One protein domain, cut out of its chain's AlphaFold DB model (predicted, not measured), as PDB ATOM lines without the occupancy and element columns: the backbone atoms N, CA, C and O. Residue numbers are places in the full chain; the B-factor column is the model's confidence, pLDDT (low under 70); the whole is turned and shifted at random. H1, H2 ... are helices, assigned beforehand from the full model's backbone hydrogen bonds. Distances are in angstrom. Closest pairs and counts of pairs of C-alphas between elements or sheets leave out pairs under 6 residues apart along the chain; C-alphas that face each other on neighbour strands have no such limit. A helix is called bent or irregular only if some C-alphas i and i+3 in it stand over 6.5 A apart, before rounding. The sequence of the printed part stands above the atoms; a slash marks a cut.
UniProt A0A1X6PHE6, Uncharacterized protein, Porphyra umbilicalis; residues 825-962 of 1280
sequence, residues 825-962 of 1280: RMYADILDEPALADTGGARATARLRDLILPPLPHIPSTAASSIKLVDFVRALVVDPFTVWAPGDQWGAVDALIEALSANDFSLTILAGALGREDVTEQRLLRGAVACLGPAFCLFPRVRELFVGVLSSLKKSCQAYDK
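What this domain is: This is residues 825 to 962 of the 1280 residues of an uncharacterized protein of Porphyra umbilicalis (UniProt A0A1X6PHE6). Start from the longest helix, H9, and you meet a body of helices built round the kinked H8, which runs through the middle: H9 folds back from its end, H4 crosses it steeply and H6 packs on it. H5 packs on both H6 and H9, while H3 and the far end of H9 make the two ends of the longest axis. The printed part has 138 residues with nine named helices, H1 to H9 in chain order, and no named strand; its class is all helix. The whole is compact, with a radius of gyration of the C-alphas of 14.9 A, and only just elongated, spanning 50 by 33 by 27 A.

How they stand to each other: Begin at H9, residues 940 to 962: its residues 943 to 951 alone touch H5, residues 891 to 901, the closest C-alphas being those of Ile 897 and Val 947, 5.7 A apart. H8, residues 923 to 938, touches H9 only at the corner by their link, with the C-alphas of Phe 936 and Arg 943 closest at 4.8 A. H5, H8 and H9 form a bundle, three helices roughly side by side. H8 is irregular, C-alphas 931 and 934 being 7.2 A apart, with a kink of 39 degrees near residue 932. It is the hub, touching five helices. Residues 865 to 872 of H4, residues 863 to 878, touch it at a steep tilt of 65 degrees, closest at C-alphas Leu 869 and Ala 928, 5.2 A. H6, residues 907 to 914, touches H8 at C-alphas Leu 914 and Arg 926, 6.1 A, and forms a hairpin with H5 at a shallow tilt of 14 degrees. H7, residues 917 to 920, touches H5 at C-alphas Ala 892 and Val 919, 4.6 A. H1, residues 825 to 831, touches H8 at C-alphas Leu 831 and Ala 930, 5.9 A. H2, residues 834 to 837, touches H4 at C-alphas Ala 835 and Ala 864, 4.9 A. H3, residues 841 to 849, touches H4 at C-alphas Ala 844 and Ala 863, 5.3 A, but is apart from H8. Every O i to N i+4 pair is within hydrogen-bond range in H1, H3, H4, H5 and H6, against 10 of 12 in H8 and 18 of 19 in H9; H2 and H7 are too short for such a pair.

Where its parts are: Find C-alpha 940 at (31.380, -42.366, 22.914); from there H9 runs 32.9 A to C-alpha 962 at (56.957, -43.146, 2.221). H8 measures 23.7 A, H4 22.7 A and H5 15.0 A. H1 begins at C-alpha 825, (33.864, -26.616, 37.248).

The domain as a whole: The C-alphas of Ala 842 and Lys 962 are the farthest apart, at 50.9 A. The printed part has no cut; its long links are residues 850 to 862 and 879 to 890. Residues 840 to 845 have pLDDT under 70.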
ATOM      1  N   ARG A 825      32.915 -26.726  36.122       89.19
ATOM      2  CA  ARG A 825      33.864 -26.616  37.248       89.19
ATOM      3  C   ARG A 825      34.371 -27.962  37.783       89.19
ATOM      4  O   ARG A 825      35.558 -28.088  38.064       89.19
ATOM      5  N   MET A 826      33.503 -28.976  37.851       91.31
ATOM      6  CA  MET A 826      33.859 -30.348  38.253       91.31
ATOM      7  C   MET A 826      34.829 -31.023  37.266       91.31
ATOM      8  O   MET A 826      35.723 -31.760  37.670       91.31
ATOM      9  N   TYR A 827      34.661 -30.792  35.960       92.75
ATOM     10  CA  TYR A 827      35.581 -31.319  34.951       92.75
ATOM     11  C   TYR A 827      36.903 -30.546  34.950       92.75
ATOM     12  O   TYR A 827      37.946 -31.152  34.723       92.75
ATOM     13  N   ALA A 828      36.866 -29.243  35.253       91.00
ATOM     14  CA  ALA A 828      38.065 -28.429  35.432       91.00
ATOM     15  C   ALA A 828      38.962 -28.966  36.564       91.00
ATOM     16  O   ALA A 828      40.166 -29.056  36.351       91.00
ATOM     17  N   ASP A 829      38.384 -29.392  37.703       90.38
ATOM     18  CA  ASP A 829      39.129 -30.039  38.805       90.38
ATOM     19  C   ASP A 829      39.834 -31.308  38.336       90.38
ATOM     20  O   ASP A 829      41.031 -31.485  38.540       90.38
ATOM     21  N   ILE A 830      39.071 -32.220  37.727       93.31
ATOM     22  CA  ILE A 830      39.554 -33.573  37.435       93.31
ATOM     23  C   ILE A 830      40.596 -33.557  36.313       93.31
ATOM     24  O   ILE A 830      41.529 -34.354  36.338       93.31
ATOM     25  N   LEU A 831      40.437 -32.673  35.325       94.31
ATOM     26  CA  LEU A 831      41.297 -32.595  34.140       94.31
ATOM     27  C   LEU A 831      42.383 -31.511  34.247       94.31
ATOM     28  O   LEU A 831      43.166 -31.367  33.308       94.31
ATOM     29  N   ASP A 832      42.413 -30.757  35.353       92.06
ATOM     30  CA  ASP A 832      43.287 -29.596  35.574       92.06
ATOM     31  C   ASP A 832      43.297 -28.648  34.356       92.06
ATOM     32  O   ASP A 832      44.328 -28.320  33.762       92.06
ATOM     33  N   GLU A 833      42.100 -28.264  33.908       92.06
ATOM     34  CA  GLU A 833      41.903 -27.390  32.748       92.06
ATOM     35  C   GLU A 833      41.009 -26.198  33.112       92.06
ATOM     36  O   GLU A 833      39.786 -26.253  32.948       92.06
ATOM     37  N   PRO A 834      41.617 -25.091  33.576       88.25
ATOM     38  CA  PRO A 834      40.895 -23.900  34.011       88.25
ATOM     39  C   PRO A 834      40.012 -23.251  32.941       88.25
ATOM     40  O   PRO A 834      39.067 -22.551  33.285       88.25
ATOM     41  N   ALA A 835      40.236 -23.511  31.647       87.75
ATOM     42  CA  ALA A 835      39.324 -23.048  30.602       87.75
ATOM     43  C   ALA A 835      37.901 -23.622  30.765       87.75
ATOM     44  O   ALA A 835      36.948 -22.995  30.311       87.75
ATOM     45  N   LEU A 836      37.730 -24.774  31.426       90.31
ATOM     46  CA  LEU A 836      36.421 -25.335  31.790       90.31
ATOM     47  C   LEU A 836      35.791 -24.655  33.024       90.31
ATOM     48  O   LEU A 836      34.585 -24.780  33.234       90.31
ATOM     49  N   ALA A 837      36.576 -23.915  33.812       87.75
ATOM     50  CA  ALA A 837      36.133 -23.129  34.967       87.75
ATOM     51  C   ALA A 837      36.020 -21.619  34.659       87.75
ATOM     52  O   ALA A 837      36.127 -20.801  35.564       87.75
ATOM     53  N   ASP A 838      35.809 -21.240  33.393       82.06
ATOM     54  CA  ASP A 838      35.595 -19.849  32.965       82.06
ATOM     55  C   ASP A 838      34.113 -19.592  32.648       82.06
ATOM     56  O   ASP A 838      33.588 -20.120  31.661       82.06
ATOM     57  N   THR A 839      33.434 -18.756  33.446       70.94
ATOM     58  CA  THR A 839      32.128 -18.190  33.051       70.94
ATOM     59  C   THR A 839      32.272 -16.949  32.175       70.94
ATOM     60  O   THR A 839      31.347 -16.642  31.428       70.94
ATOM     61  N   GLY A 840      33.390 -16.219  32.301       63.47
ATOM     62  CA  GLY A 840      33.748 -14.942  31.669       63.47
ATOM     63  C   GLY A 840      32.677 -13.841  31.642       63.47
ATOM     64  O   GLY A 840      32.789 -12.894  30.850       63.47
ATOM     65  N   GLY A 841      31.631 -13.963  32.464       68.06
ATOM     66  CA  GLY A 841      30.467 -13.076  32.512       68.06
ATOM     67  C   GLY A 841      29.825 -12.791  31.144       68.06
ATOM     68  O   GLY A 841      29.945 -13.544  30.176       68.06
ATOM     69  N   ALA A 842      29.181 -11.625  31.018       64.31
ATOM     70  CA  ALA A 842      28.565 -11.184  29.761       64.31
ATOM     71  C   ALA A 842      29.556 -11.122  28.572       64.31
ATOM     72  O   ALA A 842      29.160 -11.252  27.410       64.31
ATOM     73  N   ARG A 843      30.859 -10.959  28.852       66.31
ATOM     74  CA  ARG A 843      31.924 -10.887  27.841       66.31
ATOM     75  C   ARG A 843      32.222 -12.256  27.217       66.31
ATOM     76  O   ARG A 843      32.523 -12.308  26.026       66.31
ATOM     77  N   ALA A 844      32.105 -13.350  27.970       69.62
ATOM     78  CA  ALA A 844      32.185 -14.713  27.438       69.62
ATOM     79  C   ALA A 844      30.983 -15.061  26.556       69.62
ATOM     80  O   ALA A 844      31.181 -15.582  25.459       69.62
ATOM     81  N   THR A 845      29.763 -14.709  26.970       68.56
ATOM     82  CA  THR A 845      28.553 -14.927  26.157       68.56
ATOM     83  C   THR A 845      28.652 -14.213  24.807       68.56
ATOM     84  O   THR A 845      28.360 -14.812  23.772       68.56
ATOM     85  N   ALA A 846      29.146 -12.969  24.790       71.25
ATOM     86  CA  ALA A 846      29.443 -12.253  23.548       71.25
ATOM     87  C   ALA A 846      30.523 -12.967  22.710       71.25
ATOM     88  O   ALA A 846      30.302 -13.235  21.533       71.25
ATOM     89  N   ARG A 847      31.656 -13.362  23.313       71.50
ATOM     90  CA  ARG A 847      32.733 -14.097  22.617       71.50
ATOM     91  C   ARG A 847      32.254 -15.413  21.992       71.50
ATOM     92  O   ARG A 847      32.623 -15.689  20.857       71.50
ATOM     93  N   LEU A 848      31.428 -16.198  22.690       73.06
ATOM     94  CA  LEU A 848      30.818 -17.427  22.158       73.06
ATOM     95  C   LEU A 848      29.858 -17.131  21.005       73.06
ATOM     96  O   LEU A 848      29.945 -17.760  19.950       73.06
ATOM     97  N   ARG A 849      28.973 -16.142  21.182       74.25
ATOM     98  CA  ARG A 849      28.043 -15.690  20.139       74.25
ATOM     99  C   ARG A 849      28.782 -15.233  18.881       74.25
ATOM    100  O   ARG A 849      28.253 -15.448  17.794       74.25
ATOM    101  N   ASP A 850      29.987 -14.683  19.009       78.06
ATOM    102  CA  ASP A 850      30.754 -14.086  17.909       78.06
ATOM    103  C   ASP A 850      31.878 -15.008  17.367       78.06
ATOM    104  O   ASP A 850      32.577 -14.646  16.420       78.06
ATOM    105  N   LEU A 851      32.034 -16.221  17.918       82.12
ATOM    106  CA  LEU A 851      33.047 -17.202  17.502       82.12
ATOM    107  C   LEU A 851      32.739 -17.785  16.110       82.12
ATOM    108  O   LEU A 851      31.597 -18.135  15.806       82.12
ATOM    109  N   ILE A 852      33.754 -17.924  15.251       84.69
ATOM    110  CA  ILE A 852      33.565 -18.372  13.857       84.69
ATOM    111  C   ILE A 852      33.255 -19.873  13.722       84.69
ATOM    112  O   ILE A 852      32.550 -20.255  12.794       84.69
ATOM    113  N   LEU A 853      33.742 -20.707  14.644       89.94
ATOM    114  CA  LEU A 853      33.494 -22.151  14.696       89.94
ATOM    115  C   LEU A 853      33.116 -22.548  16.139       89.94
ATOM    116  O   LEU A 853      33.973 -23.014  16.891       89.94
ATOM    117  N   PRO A 854      31.871 -22.295  16.577       89.31
ATOM    118  CA  PRO A 854      31.420 -22.692  17.903       89.31
ATOM    119  C   PRO A 854      31.136 -24.205  17.958       89.31
ATOM    120  O   PRO A 854      30.707 -24.783  16.952       89.31
ATOM    121  N   PRO A 855      31.336 -24.864  19.114       91.50
ATOM    122  CA  PRO A 855      30.871 -26.232  19.328       91.50
ATOM    123  C   PRO A 855      29.350 -26.364  19.149       91.50
ATOM    124  O   PRO A 855      28.607 -25.393  19.321       91.50
ATOM    125  N   LEU A 856      28.868 -27.564  18.817       92.25
ATOM    126  CA  LEU A 856      27.430 -27.830  18.727       92.25
ATOM    127  C   LEU A 856      26.746 -27.694  20.102       92.25
ATOM    128  O   LEU A 856      27.371 -27.992  21.118       92.25
ATOM    129  N   PRO A 857      25.444 -27.341  20.172       88.25
ATOM    130  CA  PRO A 857      24.755 -27.062  21.442       88.25
ATOM    131  C   PRO A 857      24.739 -28.202  22.472       88.25
ATOM    132  O   PRO A 857      24.451 -27.960  23.640       88.25
ATOM    133  N   HIS A 858      25.002 -29.442  22.049       89.00
ATOM    134  CA  HIS A 858      25.074 -30.609  22.929       89.00
ATOM    135  C   HIS A 858      26.501 -30.918  23.424       89.00
ATOM    136  O   HIS A 858      26.657 -31.735  24.327       89.00
ATOM    137  N   ILE A 859      27.534 -30.282  22.857       93.44
ATOM    138  CA  ILE A 859      28.939 -30.439  23.250       93.44
ATOM    139  C   ILE A 859      29.219 -29.500  24.436       93.44
ATOM    140  O   ILE A 859      29.213 -28.277  24.255       93.44
ATOM    141  N   PRO A 860      29.469 -30.019  25.656       91.25
ATOM    142  CA  PRO A 860      29.635 -29.166  26.826       91.25
ATOM    143  C   PRO A 860      30.905 -28.328  26.689       91.25
ATOM    144  O   PRO A 860      32.005 -28.870  26.591       91.25
ATOM    145  N   SER A 861      30.748 -27.006  26.678       89.06
ATOM    146  CA  SER A 861      31.850 -26.060  26.508       89.06
ATOM    147  C   SER A 861      31.563 -24.711  27.180       89.06
ATOM    148  O   SER A 861      30.422 -24.333  27.437       89.06
ATOM    149  N   THR A 862      32.642 -23.995  27.472       87.19
ATOM    150  CA  THR A 862      32.711 -22.595  27.924       87.19
ATOM    151  C   THR A 862      33.281 -21.714  26.801       87.19
ATOM    152  O   THR A 862      33.706 -22.214  25.752       87.19
ATOM    153  N   ALA A 863      33.378 -20.399  27.024       82.31
ATOM    154  CA  ALA A 863      34.030 -19.492  26.077       82.31
ATOM    155  C   ALA A 863      35.534 -19.777  25.912       82.31
ATOM    156  O   ALA A 863      35.999 -19.949  24.782       82.31
ATOM    157  N   ALA A 864      36.292 -19.872  27.011       84.19
ATOM    158  CA  ALA A 864      37.726 -20.161  26.954       84.19
ATOM    159  C   ALA A 864      38.042 -21.544  26.360       84.19
ATOM    160  O   ALA A 864      38.974 -21.667  25.561       84.19
ATOM    161  N   SER A 865      37.263 -22.579  26.695       89.31
ATOM    162  CA  SER A 865      37.477 -23.919  26.125       89.31
ATOM    163  C   SER A 865      37.188 -23.942  24.623       89.31
ATOM    164  O   SER A 865      38.008 -24.447  23.859       89.31
ATOM    165  N   SER A 866      36.111 -23.293  24.166       88.88
ATOM    166  CA  SER A 866      35.807 -23.156  22.732       88.88
ATOM    167  C   SER A 866      36.934 -22.462  21.957       88.88
ATOM    168  O   SER A 866      37.292 -22.898  20.865       88.88
ATOM    169  N   ILE A 867      37.555 -21.426  22.537       86.38
ATOM    170  CA  ILE A 867      38.732 -20.757  21.956       86.38
ATOM    171  C   ILE A 867      39.912 -21.732  21.801       86.38
ATOM    172  O   ILE A 867      40.500 -21.796  20.720       86.38
ATOM    173  N   LYS A 868      40.220 -22.532  22.836       89.75
ATOM    174  CA  LYS A 868      41.273 -23.565  22.770       89.75
ATOM    175  C   LYS A 868      40.996 -24.606  21.679       89.75
ATOM    176  O   LYS A 868      41.926 -24.995  20.974       89.75
ATOM    177  N   LEU A 869      39.736 -25.016  21.496       92.69
ATOM    178  CA  LEU A 869      39.347 -25.941  20.426       92.69
ATOM    179  C   LEU A 869      39.560 -25.336  19.033       92.69
ATOM    180  O   LEU A 869      40.131 -26.006  18.174       92.69
ATOM    181  N   VAL A 870      39.180 -24.074  18.809       90.88
ATOM    182  CA  VAL A 870      39.413 -23.397  17.517       90.88
ATOM    183  C   VAL A 870      40.908 -23.240  17.224       90.88
ATOM    184  O   VAL A 870      41.332 -23.507  16.101       90.88
ATOM    185  N   ASP A 871      41.727 -22.877  18.218       90.38
ATOM    186  CA  ASP A 871      43.184 -22.788  18.049       90.38
ATOM    187  C   ASP A 871      43.812 -24.146  17.677       90.38
ATOM    188  O   ASP A 871      44.679 -24.207  16.799       90.38
ATOM    189  N   PHE A 872      43.365 -25.235  18.315       94.12
ATOM    190  CA  PHE A 872      43.813 -26.600  18.016       94.12
ATOM    191  C   PHE A 872      43.385 -27.048  16.617       94.12
ATOM    192  O   PHE A 872      44.218 -27.522  15.848       94.12
ATOM    193  N   VAL A 873      42.116 -26.852  16.250       93.19
ATOM    194  CA  VAL A 873      41.587 -27.232  14.931       93.19
ATOM    195  C   VAL A 873      42.250 -26.425  13.810       93.19
ATOM    196  O   VAL A 873      42.564 -26.988  12.760       93.19
ATOM    197  N   ARG A 874      42.545 -25.135  14.030       91.25
ATOM    198  CA  ARG A 874      43.333 -24.326  13.086       91.25
ATOM    199  C   ARG A 874      44.717 -24.939  12.873       91.25
ATOM    200  O   ARG A 874      45.117 -25.111  11.726       91.25
ATOM    201  N   ALA A 875      45.424 -25.294  13.947       91.94
ATOM    202  CA  ALA A 875      46.741 -25.927  13.857       91.94
ATOM    203  C   ALA A 875      46.687 -27.305  13.177       91.94
ATOM    204  O   ALA A 875      47.498 -27.595  12.307       91.94
ATOM    205  N   LEU A 876      45.689 -28.135  13.496       91.94
ATOM    206  CA  LEU A 876      45.495 -29.469  12.911       91.94
ATOM    207  C   LEU A 876      45.360 -29.431  11.376       91.94
ATOM    208  O   LEU A 876      45.785 -30.354  10.683       91.94
ATOM    209  N   VAL A 877      44.761 -28.358  10.856       89.19
ATOM    210  CA  VAL A 877      44.531 -28.125   9.422       89.19
ATOM    211  C   VAL A 877      45.720 -27.450   8.725       89.19
ATOM    212  O   VAL A 877      45.892 -27.625   7.522       89.19
ATOM    213  N   VAL A 878      46.518 -26.658   9.445       86.25
ATOM    214  CA  VAL A 878      47.518 -25.740   8.865       86.25
ATOM    215  C   VAL A 878      48.967 -26.162   9.115       86.25
ATOM    216  O   VAL A 878      49.835 -25.766   8.340       86.25
ATOM    217  N   ASP A 879      49.240 -26.946  10.159       89.88
ATOM    218  CA  ASP A 879      50.588 -27.363  10.541       89.88
ATOM    219  C   ASP A 879      50.900 -28.821  10.161       89.88
ATOM    220  O   ASP A 879      50.015 -29.685  10.166       89.88
ATOM    221  N   PRO A 880      52.176 -29.134   9.870       92.50
ATOM    222  CA  PRO A 880      52.618 -30.492   9.585       92.50
ATOM    223  C   PRO A 880      52.634 -31.362  10.850       92.50
ATOM    224  O   PRO A 880      52.738 -30.862  11.973       92.50
ATOM    225  N   PHE A 881      52.643 -32.687  10.677       93.56
ATOM    226  CA  PHE A 881      52.667 -33.658  11.781       93.56
ATOM    227  C   PHE A 881      53.795 -33.413  12.809       93.56
ATOM    228  O   PHE A 881      53.644 -33.743  13.983       93.56
ATOM    229  N   THR A 882      54.910 -32.799  12.395       93.69
ATOM    230  CA  THR A 882      56.092 -32.541  13.235       93.69
ATOM    231  C   THR A 882      55.851 -31.551  14.379       93.69
ATOM    232  O   THR A 882      56.646 -31.532  15.315       93.69
ATOM    233  N   VAL A 883      54.776 -30.745  14.363       92.38
ATOM    234  CA  VAL A 883      54.431 -29.911  15.536       92.38
ATOM    235  C   VAL A 883      53.807 -30.733  16.668       92.38
ATOM    236  O   VAL A 883      53.963 -30.371  17.830       92.38
ATOM    237  N   TRP A 884      53.167 -31.857  16.328       93.94
ATOM    238  CA  TRP A 884      52.507 -32.792  17.250       93.94
ATOM    239  C   TRP A 884      53.430 -33.930  17.709       93.94
ATOM    240  O   TRP A 884      53.191 -34.551  18.743       93.94
ATOM    241  N   ALA A 885      54.504 -34.181  16.956       92.75
ATOM    242  CA  ALA A 885      55.576 -35.116  17.291       92.75
ATOM    243  C   ALA A 885      56.957 -34.422  17.240       92.75
ATOM    244  O   ALA A 885      57.789 -34.752  16.386       92.75
ATOM    245  N   PRO A 886      57.217 -33.427  18.113       88.12
ATOM    246  CA  PRO A 886      58.508 -32.749  18.165       88.12
ATOM    247  C   PRO A 886      59.623 -33.755  18.493       88.12
ATOM    248  O   PRO A 886      59.481 -34.591  19.383       88.12
ATOM    249  N   GLY A 887      60.732 -33.709  17.751       87.00
ATOM    250  CA  GLY A 887      61.829 -34.672  17.913       87.00
ATOM    251  C   GLY A 887      61.514 -36.098  17.431       87.00
ATOM    252  O   GLY A 887      62.261 -37.016  17.772       87.00
ATOM    253  N   ASP A 888      60.432 -36.282  16.661       90.56
ATOM    254  CA  ASP A 888      59.816 -37.565  16.276       90.56
ATOM    255  C   ASP A 888      59.266 -38.365  17.478       90.56
ATOM    256  O   ASP A 888      59.163 -39.592  17.452       90.56
ATOM    257  N   GLN A 889      58.924 -37.665  18.568       92.25
ATOM    258  CA  GLN A 889      58.396 -38.266  19.792       92.25
ATOM    259  C   GLN A 889      56.864 -38.286  19.779       92.25
ATOM    260  O   GLN A 889      56.206 -37.265  19.957       92.25
ATOM    261  N   TRP A 890      56.295 -39.482  19.617       95.56
ATOM    262  CA  TRP A 890      54.844 -39.703  19.555       95.56
ATOM    263  C   TRP A 890      54.187 -40.018  20.909       95.56
ATOM    264  O   TRP A 890      52.968 -40.156  20.964       95.56
ATOM    265  N   GLY A 891      54.961 -40.090  22.001       95.88
ATOM    266  CA  GLY A 891      54.496 -40.535  23.326       95.88
ATOM    267  C   GLY A 891      53.257 -39.801  23.848       95.88
ATOM    268  O   GLY A 891      52.340 -40.444  24.356       95.88
ATOM    269  N   ALA A 892      53.176 -38.486  23.622       95.75
ATOM    270  CA  ALA A 892      52.019 -37.677  23.992       95.75
ATOM    271  C   ALA A 892      50.743 -38.094  23.236       95.75
ATOM    272  O   ALA A 892      49.694 -38.307  23.838       95.75
ATOM    273  N   VAL A 893      50.837 -38.246  21.911       97.12
ATOM    274  CA  VAL A 893      49.714 -38.662  21.054       97.12
ATOM    275  C   VAL A 893      49.312 -40.106  21.357       97.12
ATOM    276  O   VAL A 893      48.123 -40.406  21.436       97.12
ATOM    277  N   ASP A 894      50.287 -40.988  21.578       97.62
ATOM    278  CA  ASP A 894      50.053 -42.408  21.839       97.62
ATOM    279  C   ASP A 894      49.401 -42.654  23.201       97.62
ATOM    280  O   ASP A 894      48.427 -43.402  23.270       97.62
ATOM    281  N   ALA A 895      49.837 -41.960  24.257       97.25
ATOM    282  CA  ALA A 895      49.198 -42.033  25.571       97.25
ATOM    283  C   ALA A 895      47.746 -41.527  25.549       97.25
ATOM    284  O   ALA A 895      46.885 -42.057  26.252       97.25
ATOM    285  N   LEU A 896      47.454 -40.518  24.722       97.75
ATOM    286  CA  LEU A 896      46.096 -40.012  24.531       97.75
ATOM    287  C   LEU A 896      45.227 -40.977  23.716       97.75
ATOM    288  O   LEU A 896      44.071 -41.194  24.077       97.75
ATOM    289  N   ILE A 897      45.767 -41.600  22.663       97.75
ATOM    290  CA  ILE A 897      45.075 -42.664  21.917       97.75
ATOM    291  C   ILE A 897      44.766 -43.848  22.842       97.75
ATOM    292  O   ILE A 897      43.629 -44.316  22.845       97.75
ATOM    293  N   GLU A 898      45.732 -44.303  23.644       97.06
ATOM    294  CA  GLU A 898      45.562 -45.398  24.606       97.06
ATOM    295  C   GLU A 898      44.459 -45.076  25.625       97.06
ATOM    296  O   GLU A 898      43.500 -45.839  25.758       97.06
ATOM    297  N   ALA A 899      44.528 -43.904  26.265       96.81
ATOM    298  CA  ALA A 899      43.542 -43.466  27.248       96.81
ATOM    299  C   ALA A 899      42.124 -43.348  26.664       96.81
ATOM    300  O   ALA A 899      41.169 -43.819  27.278       96.81
ATOM    301  N   LEU A 900      41.968 -42.751  25.477       96.81
ATOM    302  CA  LEU A 900      40.662 -42.569  24.825       96.81
ATOM    303  C   LEU A 900      40.094 -43.877  24.237       96.81
ATOM    304  O   LEU A 900      38.876 -43.997  24.077       96.81
ATOM    305  N   SER A 901      40.954 -44.859  23.945       96.38
ATOM    306  CA  SER A 901      40.571 -46.185  23.428       96.38
ATOM    307  C   SER A 901      40.326 -47.228  24.528       96.38
ATOM    308  O   SER A 901      39.966 -48.362  24.214       96.38
ATOM    309  N   ALA A 902      40.505 -46.875  25.804       93.94
ATOM    310  CA  ALA A 902      40.284 -47.780  26.927       93.94
ATOM    311  C   ALA A 902      38.827 -48.286  26.977       93.94
ATOM    312  O   ALA A 902      37.871 -47.506  26.924       93.94
ATOM    313  N   ASN A 903      38.654 -49.606  27.121       88.69
ATOM    314  CA  ASN A 903      37.333 -50.244  27.220       88.69
ATOM    315  C   ASN A 903      36.545 -49.762  28.454       88.69
ATOM    316  O   ASN A 903      35.320 -49.684  28.424       88.69
ATOM    317  N   ASP A 904      37.262 -49.423  29.523       90.44
ATOM    318  CA  ASP A 904      36.792 -48.905  30.809       90.44
ATOM    319  C   ASP A 904      37.105 -47.404  30.982       90.44
ATOM    320  O   ASP A 904      37.354 -46.933  32.094       90.44
ATOM    321  N   PHE A 905      37.090 -46.643  29.876       94.62
ATOM    322  CA  PHE A 905      37.345 -45.198  29.851       94.62
ATOM    323  C   PHE A 905      36.670 -44.443  31.007       94.62
ATOM    324  O   PHE A 905      35.456 -44.511  31.211       94.62
ATOM    325  N   SER A 906      37.468 -43.635  31.705       93.88
ATOM    326  CA  SER A 906      37.023 -42.739  32.769       93.88
ATOM    327  C   SER A 906      37.806 -41.427  32.731       93.88
ATOM    328  O   SER A 906      38.930 -41.374  32.222       93.88
ATOM    329  N   LEU A 907      37.246 -40.370  33.332       93.25
ATOM    330  CA  LEU A 907      37.956 -39.097  33.507       93.25
ATOM    331  C   LEU A 907      39.285 -39.269  34.250       93.25
ATOM    332  O   LEU A 907      40.225 -38.548  33.957       93.25
ATOM    333  N   THR A 908      39.387 -40.232  35.169       93.75
ATOM    334  CA  THR A 908      40.614 -40.503  35.931       93.75
ATOM    335  C   THR A 908      41.727 -41.067  35.045       93.75
ATOM    336  O   THR A 908      42.882 -40.677  35.197       93.75
ATOM    337  N   ILE A 909      41.388 -41.939  34.085       95.75
ATOM    338  CA  ILE A 909      42.335 -42.434  33.069       95.75
ATOM    339  C   ILE A 909      42.778 -41.275  32.164       95.75
ATOM    340  O   ILE A 909      43.973 -41.099  31.926       95.75
ATOM    341  N   LEU A 910      41.832 -40.441  31.713       96.94
ATOM    342  CA  LEU A 910      42.135 -39.282  30.869       96.94
ATOM    343  C   LEU A 910      43.008 -38.243  31.593       96.94
ATOM    344  O   LEU A 910      43.982 -37.769  31.018       96.94
ATOM    345  N   ALA A 911      42.705 -37.933  32.853       96.75
ATOM    346  CA  ALA A 911      43.499 -37.050  33.705       96.75
ATOM    347  C   ALA A 911      44.921 -37.591  33.915       96.75
ATOM    348  O   ALA A 911      45.889 -36.844  33.796       96.75
ATOM    349  N   GLY A 912      45.059 -38.903  34.143       96.44
ATOM    350  CA  GLY A 912      46.360 -39.569  34.231       96.44
ATOM    351  C   GLY A 912      47.196 -39.421  32.955       96.44
ATOM    352  O   GLY A 912      48.399 -39.188  33.042       96.44
ATOM    353  N   ALA A 913      46.570 -39.487  31.775       97.19
ATOM    354  CA  ALA A 913      47.247 -39.233  30.504       97.19
ATOM    355  C   ALA A 913      47.588 -37.742  30.302       97.19
ATOM    356  O   ALA A 913      48.711 -37.422  29.919       97.19
ATOM    357  N   LEU A 914      46.662 -36.828  30.615       97.38
ATOM    358  CA  LEU A 914      46.853 -35.370  30.529       97.38
ATOM    359  C   LEU A 914      47.921 -34.825  31.493       97.38
ATOM    360  O   LEU A 914      48.498 -33.771  31.222       97.38
ATOM    361  N   GLY A 915      48.167 -35.526  32.603       95.69
ATOM    362  CA  GLY A 915      49.191 -35.208  33.598       95.69
ATOM    363  C   GLY A 915      50.587 -35.760  33.290       95.69
ATOM    364  O   GLY A 915      51.510 -35.512  34.063       95.69
ATOM    365  N   ARG A 916      50.776 -36.507  32.192       97.19
ATOM    366  CA  ARG A 916      52.112 -36.953  31.765       97.19
ATOM    367  C   ARG A 916      52.947 -35.774  31.278       97.19
ATOM    368  O   ARG A 916      52.444 -34.937  30.534       97.19
ATOM    369  N   GLU A 917      54.241 -35.772  31.597       95.31
ATOM    370  CA  GLU A 917      55.171 -34.703  31.199       95.31
ATOM    371  C   GLU A 917      55.135 -34.421  29.684       95.31
ATOM    372  O   GLU A 917      54.997 -33.268  29.276       95.31
ATOM    373  N   ASP A 918      55.146 -35.466  28.848       94.06
ATOM    374  CA  ASP A 918      55.118 -35.349  27.383       94.06
ATOM    375  C   ASP A 918      53.803 -34.780  26.825       94.06
ATOM    376  O   ASP A 918      53.823 -34.049  25.832       94.06
ATOM    377  N   VAL A 919      52.667 -35.047  27.476       96.25
ATOM    378  CA  VAL A 919      51.376 -34.429  27.132       96.25
ATOM    379  C   VAL A 919      51.309 -32.990  27.643       96.25
ATOM    380  O   VAL A 919      50.888 -32.104  26.897       96.25
ATOM    381  N   THR A 920      51.763 -32.719  28.874       94.56
ATOM    382  CA  THR A 920      51.778 -31.352  29.429       94.56
ATOM    383  C   THR A 920      52.655 -30.400  28.625       94.56
ATOM    384  O   THR A 920      52.291 -29.233  28.474       94.56
ATOM    385  N   GLU A 921      53.743 -30.904  28.039       93.62
ATOM    386  CA  GLU A 921      54.634 -30.140  27.170       93.62
ATOM    387  C   GLU A 921      53.918 -29.566  25.940       93.62
ATOM    388  O   GLU A 921      54.291 -28.497  25.470       93.62
ATOM    389  N   GLN A 922      52.866 -30.214  25.432       93.75
ATOM    390  CA  GLN A 922      52.092 -29.729  24.286       93.75
ATOM    391  C   GLN A 922      50.779 -29.077  24.741       93.75
ATOM    392  O   GLN A 922      49.698 -29.659  24.609       93.75
ATOM    393  N   ARG A 923      50.838 -27.829  25.229       93.94
ATOM    394  CA  ARG A 923      49.670 -27.111  25.790       93.94
ATOM    395  C   ARG A 923      48.469 -27.052  24.849       93.94
ATOM    396  O   ARG A 923      47.333 -27.122  25.311       93.94
ATOM    397  N   LEU A 924      48.712 -26.930  23.541       93.62
ATOM    398  CA  LEU A 924      47.654 -26.880  22.531       93.62
ATOM    399  C   LEU A 924      46.908 -28.221  22.407       93.62
ATOM    400  O   LEU A 924      45.681 -28.232  22.343       93.62
ATOM    401  N   LEU A 925      47.641 -29.340  22.428       95.69
ATOM    402  CA  LEU A 925      47.082 -30.693  22.390       95.69
ATOM    403  C   LEU A 925      46.391 -31.034  23.719       95.69
ATOM    404  O   LEU A 925      45.204 -31.360  23.717       95.69
ATOM    405  N   ARG A 926      47.096 -30.882  24.851       96.19
ATOM    406  CA  ARG A 926      46.551 -31.098  26.204       96.19
ATOM    407  C   ARG A 926      45.265 -30.305  26.410       96.19
ATOM    408  O   ARG A 926      44.256 -30.871  26.819       96.19
ATOM    409  N   GLY A 927      45.300 -29.006  26.111       94.62
ATOM    410  CA  GLY A 927      44.177 -28.105  26.335       94.62
ATOM    411  C   GLY A 927      42.947 -28.496  25.525       94.62
ATOM    412  O   GLY A 927      41.853 -28.536  26.077       94.62
ATOM    413  N   ALA A 928      43.107 -28.852  24.248       95.62
ATOM    414  CA  ALA A 928      41.987 -29.295  23.420       95.62
ATOM    415  C   ALA A 928      41.373 -30.618  23.908       95.62
ATOM    416  O   ALA A 928      40.152 -30.737  23.996       95.62
ATOM    417  N   VAL A 929      42.211 -31.589  24.280       97.12
ATOM    418  CA  VAL A 929      41.758 -32.886  24.805       97.12
ATOM    419  C   VAL A 929      41.042 -32.731  26.143       97.12
ATOM    420  O   VAL A 929      39.974 -33.309  26.330       97.12
ATOM    421  N   ALA A 930      41.587 -31.925  27.055       96.56
ATOM    422  CA  ALA A 930      40.948 -31.638  28.331       96.56
ATOM    423  C   ALA A 930      39.610 -30.904  28.131       96.56
ATOM    424  O   ALA A 930      38.602 -31.297  28.715       96.56
ATOM    425  N   CYS A 931      39.555 -29.924  27.221       95.44
ATOM    426  CA  CYS A 931      38.320 -29.218  26.865       95.44
ATOM    427  C   CYS A 931      37.240 -30.137  26.261       95.44
ATOM    428  O   CYS A 931      36.057 -29.891  26.480       95.44
ATOM    429  N   LEU A 932      37.616 -31.205  25.544       96.62
ATOM    430  CA  LEU A 932      36.684 -32.231  25.045       96.62
ATOM    431  C   LEU A 932      36.394 -33.357  26.054       96.62
ATOM    432  O   LEU A 932      35.482 -34.151  25.821       96.62
ATOM    433  N   GLY A 933      37.096 -33.420  27.188       96.06
ATOM    434  CA  GLY A 933      36.898 -34.423  28.241       96.06
ATOM    435  C   GLY A 933      35.436 -34.636  28.672       96.06
ATOM    436  O   GLY A 933      35.004 -35.793  28.737       96.06
ATOM    437  N   PRO A 934      34.630 -33.573  28.891       95.00
ATOM    438  CA  PRO A 934      33.196 -33.704  29.156       95.00
ATOM    439  C   PRO A 934      32.432 -34.394  28.014       95.00
ATOM    440  O   PRO A 934      31.606 -35.275  28.255       95.00
ATOM    441  N   ALA A 935      32.739 -34.047  26.759       95.25
ATOM    442  CA  ALA A 935      32.107 -34.639  25.582       95.25
ATOM    443  C   ALA A 935      32.493 -36.118  25.403       95.25
ATOM    444  O   ALA A 935      31.626 -36.933  25.100       95.25
ATOM    445  N   PHE A 936      33.748 -36.498  25.671       95.81
ATOM    446  CA  PHE A 936      34.206 -37.896  25.610       95.81
ATOM    447  C   PHE A 936      33.530 -38.820  26.638       95.81
ATOM    448  O   PHE A 936      33.474 -40.036  26.426       95.81
ATOM    449  N   CYS A 937      33.023 -38.260  27.742       91.44
ATOM    450  CA  CYS A 937      32.252 -38.996  28.748       91.44
ATOM    451  C   CYS A 937      30.789 -39.197  28.343       91.44
ATOM    452  O   CYS A 937      30.232 -40.265  28.580       91.44
ATOM    453  N   LEU A 938      30.170 -38.174  27.747       92.25
ATOM    454  CA  LEU A 938      28.755 -38.200  27.366       92.25
ATOM    455  C   LEU A 938      28.515 -38.891  26.016       92.25
ATOM    456  O   LEU A 938      27.490 -39.544  25.831       92.25
ATOM    457  N   PHE A 939      29.461 -38.766  25.082       94.06
ATOM    458  CA  PHE A 939      29.313 -39.192  23.693       94.06
ATOM    459  C   PHE A 939      30.493 -40.086  23.276       94.06
ATOM    460  O   PHE A 939      31.520 -39.585  22.804       94.06
ATOM    461  N   PRO A 940      30.357 -41.426  23.376       92.06
ATOM    462  CA  PRO A 940      31.380 -42.366  22.914       92.06
ATOM    463  C   PRO A 940      31.796 -42.125  21.457       92.06
ATOM    464  O   PRO A 940      32.968 -42.268  21.118       92.06
ATOM    465  N   ARG A 941      30.862 -41.658  20.616       93.88
ATOM    466  CA  ARG A 941      31.125 -41.324  19.215       93.88
ATOM    467  C   ARG A 941      32.147 -40.198  19.040       93.88
ATOM    468  O   ARG A 941      33.053 -40.327  18.224       93.88
ATOM    469  N   VAL A 942      32.055 -39.130  19.833       94.81
ATOM    470  CA  VAL A 942      33.025 -38.018  19.803       94.81
ATOM    471  C   VAL A 942      34.420 -38.515  20.203       94.81
ATOM    472  O   VAL A 942      35.418 -38.105  19.608       94.81
ATOM    473  N   ARG A 943      34.493 -39.459  21.154       95.12
ATOM    474  CA  ARG A 943      35.743 -40.108  21.582       95.12
ATOM    475  C   ARG A 943      36.368 -40.954  20.465       95.12
ATOM    476  O   ARG A 943      37.543 -40.768  20.160       95.12
ATOM    477  N   GLU A 944      35.584 -41.815  19.813       95.12
ATOM    478  CA  GLU A 944      36.016 -42.608  18.646       95.12
ATOM    479  C   GLU A 944      36.560 -41.723  17.514       95.12
ATOM    480  O   GLU A 944      37.629 -41.990  16.960       95.12
ATOM    481  N   LEU A 945      35.836 -40.651  17.177       95.50
ATOM    482  CA  LEU A 945      36.221 -39.732  16.108       95.50
ATOM    483  C   LEU A 945      37.523 -38.994  16.437       95.50
ATOM    484  O   LEU A 945      38.385 -38.876  15.567       95.50
ATOM    485  N   PHE A 946      37.715 -38.565  17.687       96.19
ATOM    486  CA  PHE A 946      38.955 -37.906  18.100       96.19
ATOM    487  C   PHE A 946      40.163 -38.860  18.094       96.19
ATOM    488  O   PHE A 946      41.247 -38.468  17.661       96.19
ATOM    489  N   VAL A 947      39.984 -40.136  18.463       96.94
ATOM    490  CA  VAL A 947      41.015 -41.177  18.265       96.94
ATOM    491  C   VAL A 947      41.357 -41.336  16.777       96.94
ATOM    492  O   VAL A 947      42.534 -41.459  16.424       96.94
ATOM    493  N   GLY A 948      40.358 -41.260  15.891       96.12
ATOM    494  CA  GLY A 948      40.555 -41.205  14.439       96.12
ATOM    495  C   GLY A 948      41.390 -39.998  13.992       96.12
ATOM    496  O   GLY A 948      42.343 -40.160  13.228       96.12
ATOM    497  N   VAL A 949      41.099 -38.804  14.520       95.56
ATOM    498  CA  VAL A 949      41.867 -37.574  14.256       95.56
ATOM    499  C   VAL A 949      43.325 -37.712  14.708       95.56
ATOM    500  O   VAL A 949      44.225 -37.473  13.900       95.56
ATOM    501  N   LEU A 950      43.587 -38.168  15.938       96.19
ATOM    502  CA  LEU A 950      44.955 -38.401  16.424       96.19
ATOM    503  C   LEU A 950      45.690 -39.464  15.588       96.19
ATOM    504  O   LEU A 950      46.855 -39.290  15.227       96.19
ATOM    505  N   SER A 951      44.995 -40.532  15.196       95.56
ATOM    506  CA  SER A 951      45.544 -41.564  14.306       95.56
ATOM    507  C   SER A 951      45.874 -41.014  12.911       95.56
ATOM    508  O   SER A 951      46.831 -41.465  12.280       95.56
ATOM    509  N   SER A 952      45.123 -40.022  12.421       93.81
ATOM    510  CA  SER A 952      45.354 -39.402  11.111       93.81
ATOM    511  C   SER A 952      46.681 -38.629  11.037       93.81
ATOM    512  O   SER A 952      47.333 -38.658   9.991       93.81
ATOM    513  N   LEU A 953      47.146 -38.051  12.156       94.50
ATOM    514  CA  LEU A 953      48.475 -37.432  12.272       94.50
ATOM    515  C   LEU A 953      49.590 -38.459  12.025       94.50
ATOM    516  O   LEU A 953      50.491 -38.219  11.219       94.50
ATOM    517  N   LYS A 954      49.486 -39.640  12.653       94.50
ATOM    518  CA  LYS A 954      50.435 -40.752  12.457       94.50
ATOM    519  C   LYS A 954      50.407 -41.268  11.014       94.50
ATOM    520  O   LYS A 954      51.465 -41.486  10.428       94.50
ATOM    521  N   LYS A 955      49.218 -41.382  10.404       93.19
ATOM    522  CA  LYS A 955      49.065 -41.744   8.978       93.19
ATOM    523  C   LYS A 955      49.728 -40.727   8.040       93.19
ATOM    524  O   LYS A 955      50.305 -41.128   7.034       93.19
ATOM    525  N   SER A 956      49.678 -39.426   8.346       92.19
ATOM    526  CA  SER A 956      50.381 -38.407   7.547       92.19
ATOM    527  C   SER A 956      51.901 -38.453   7.717       92.19
ATOM    528  O   SER A 956      52.605 -38.294   6.726       92.19
ATOM    529  N   CYS A 957      52.419 -38.784   8.904       94.75
ATOM    530  CA  CYS A 957      53.847 -39.080   9.074       94.75
ATOM    531  C   CYS A 957      54.294 -40.276   8.213       94.75
ATOM    532  O   CYS A 957      55.253 -40.163   7.456       94.75
ATOM    533  N   GLN A 958      53.545 -41.383   8.243       94.38
ATOM    534  CA  GLN A 958      53.824 -42.574   7.426       94.38
ATOM    535  C   GLN A 958      53.757 -42.285   5.916       94.38
ATOM    536  O   GLN A 958      54.621 -42.731   5.164       94.38
ATOM    537  N   ALA A 959      52.758 -41.519   5.467       91.94
ATOM    538  CA  ALA A 959      52.630 -41.114   4.066       91.94
ATOM    539  C   ALA A 959      53.779 -40.194   3.620       91.94
ATOM    540  O   ALA A 959      54.271 -40.324   2.500       91.94
ATOM    541  N   TYR A 960      54.229 -39.295   4.500       93.19
ATOM    542  CA  TYR A 960      55.383 -38.433   4.265       93.19
ATOM    543  C   TYR A 960      56.683 -39.236   4.174       93.19
ATOM    544  O   TYR A 960      57.384 -39.106   3.175       93.19
ATOM    545  N   ASP A 961      56.975 -40.099   5.153       93.75
ATOM    546  CA  ASP A 961      58.180 -40.935   5.152       93.75
ATOM    547  C   ASP A 961      58.224 -41.842   3.905       93.75
ATOM    548  O   ASP A 961      59.279 -41.968   3.280       93.75
ATOM    549  N   LYS A 962      57.073 -42.391   3.477       92.75
ATOM    550  CA  LYS A 962      56.957 -43.146   2.221       92.75
ATOM    551  C   LYS A 962      57.254 -42.276   0.994       92.75
ATOM    552  O   LYS A 962      58.127 -42.625   0.216       92.75
TER     553      LYS A 962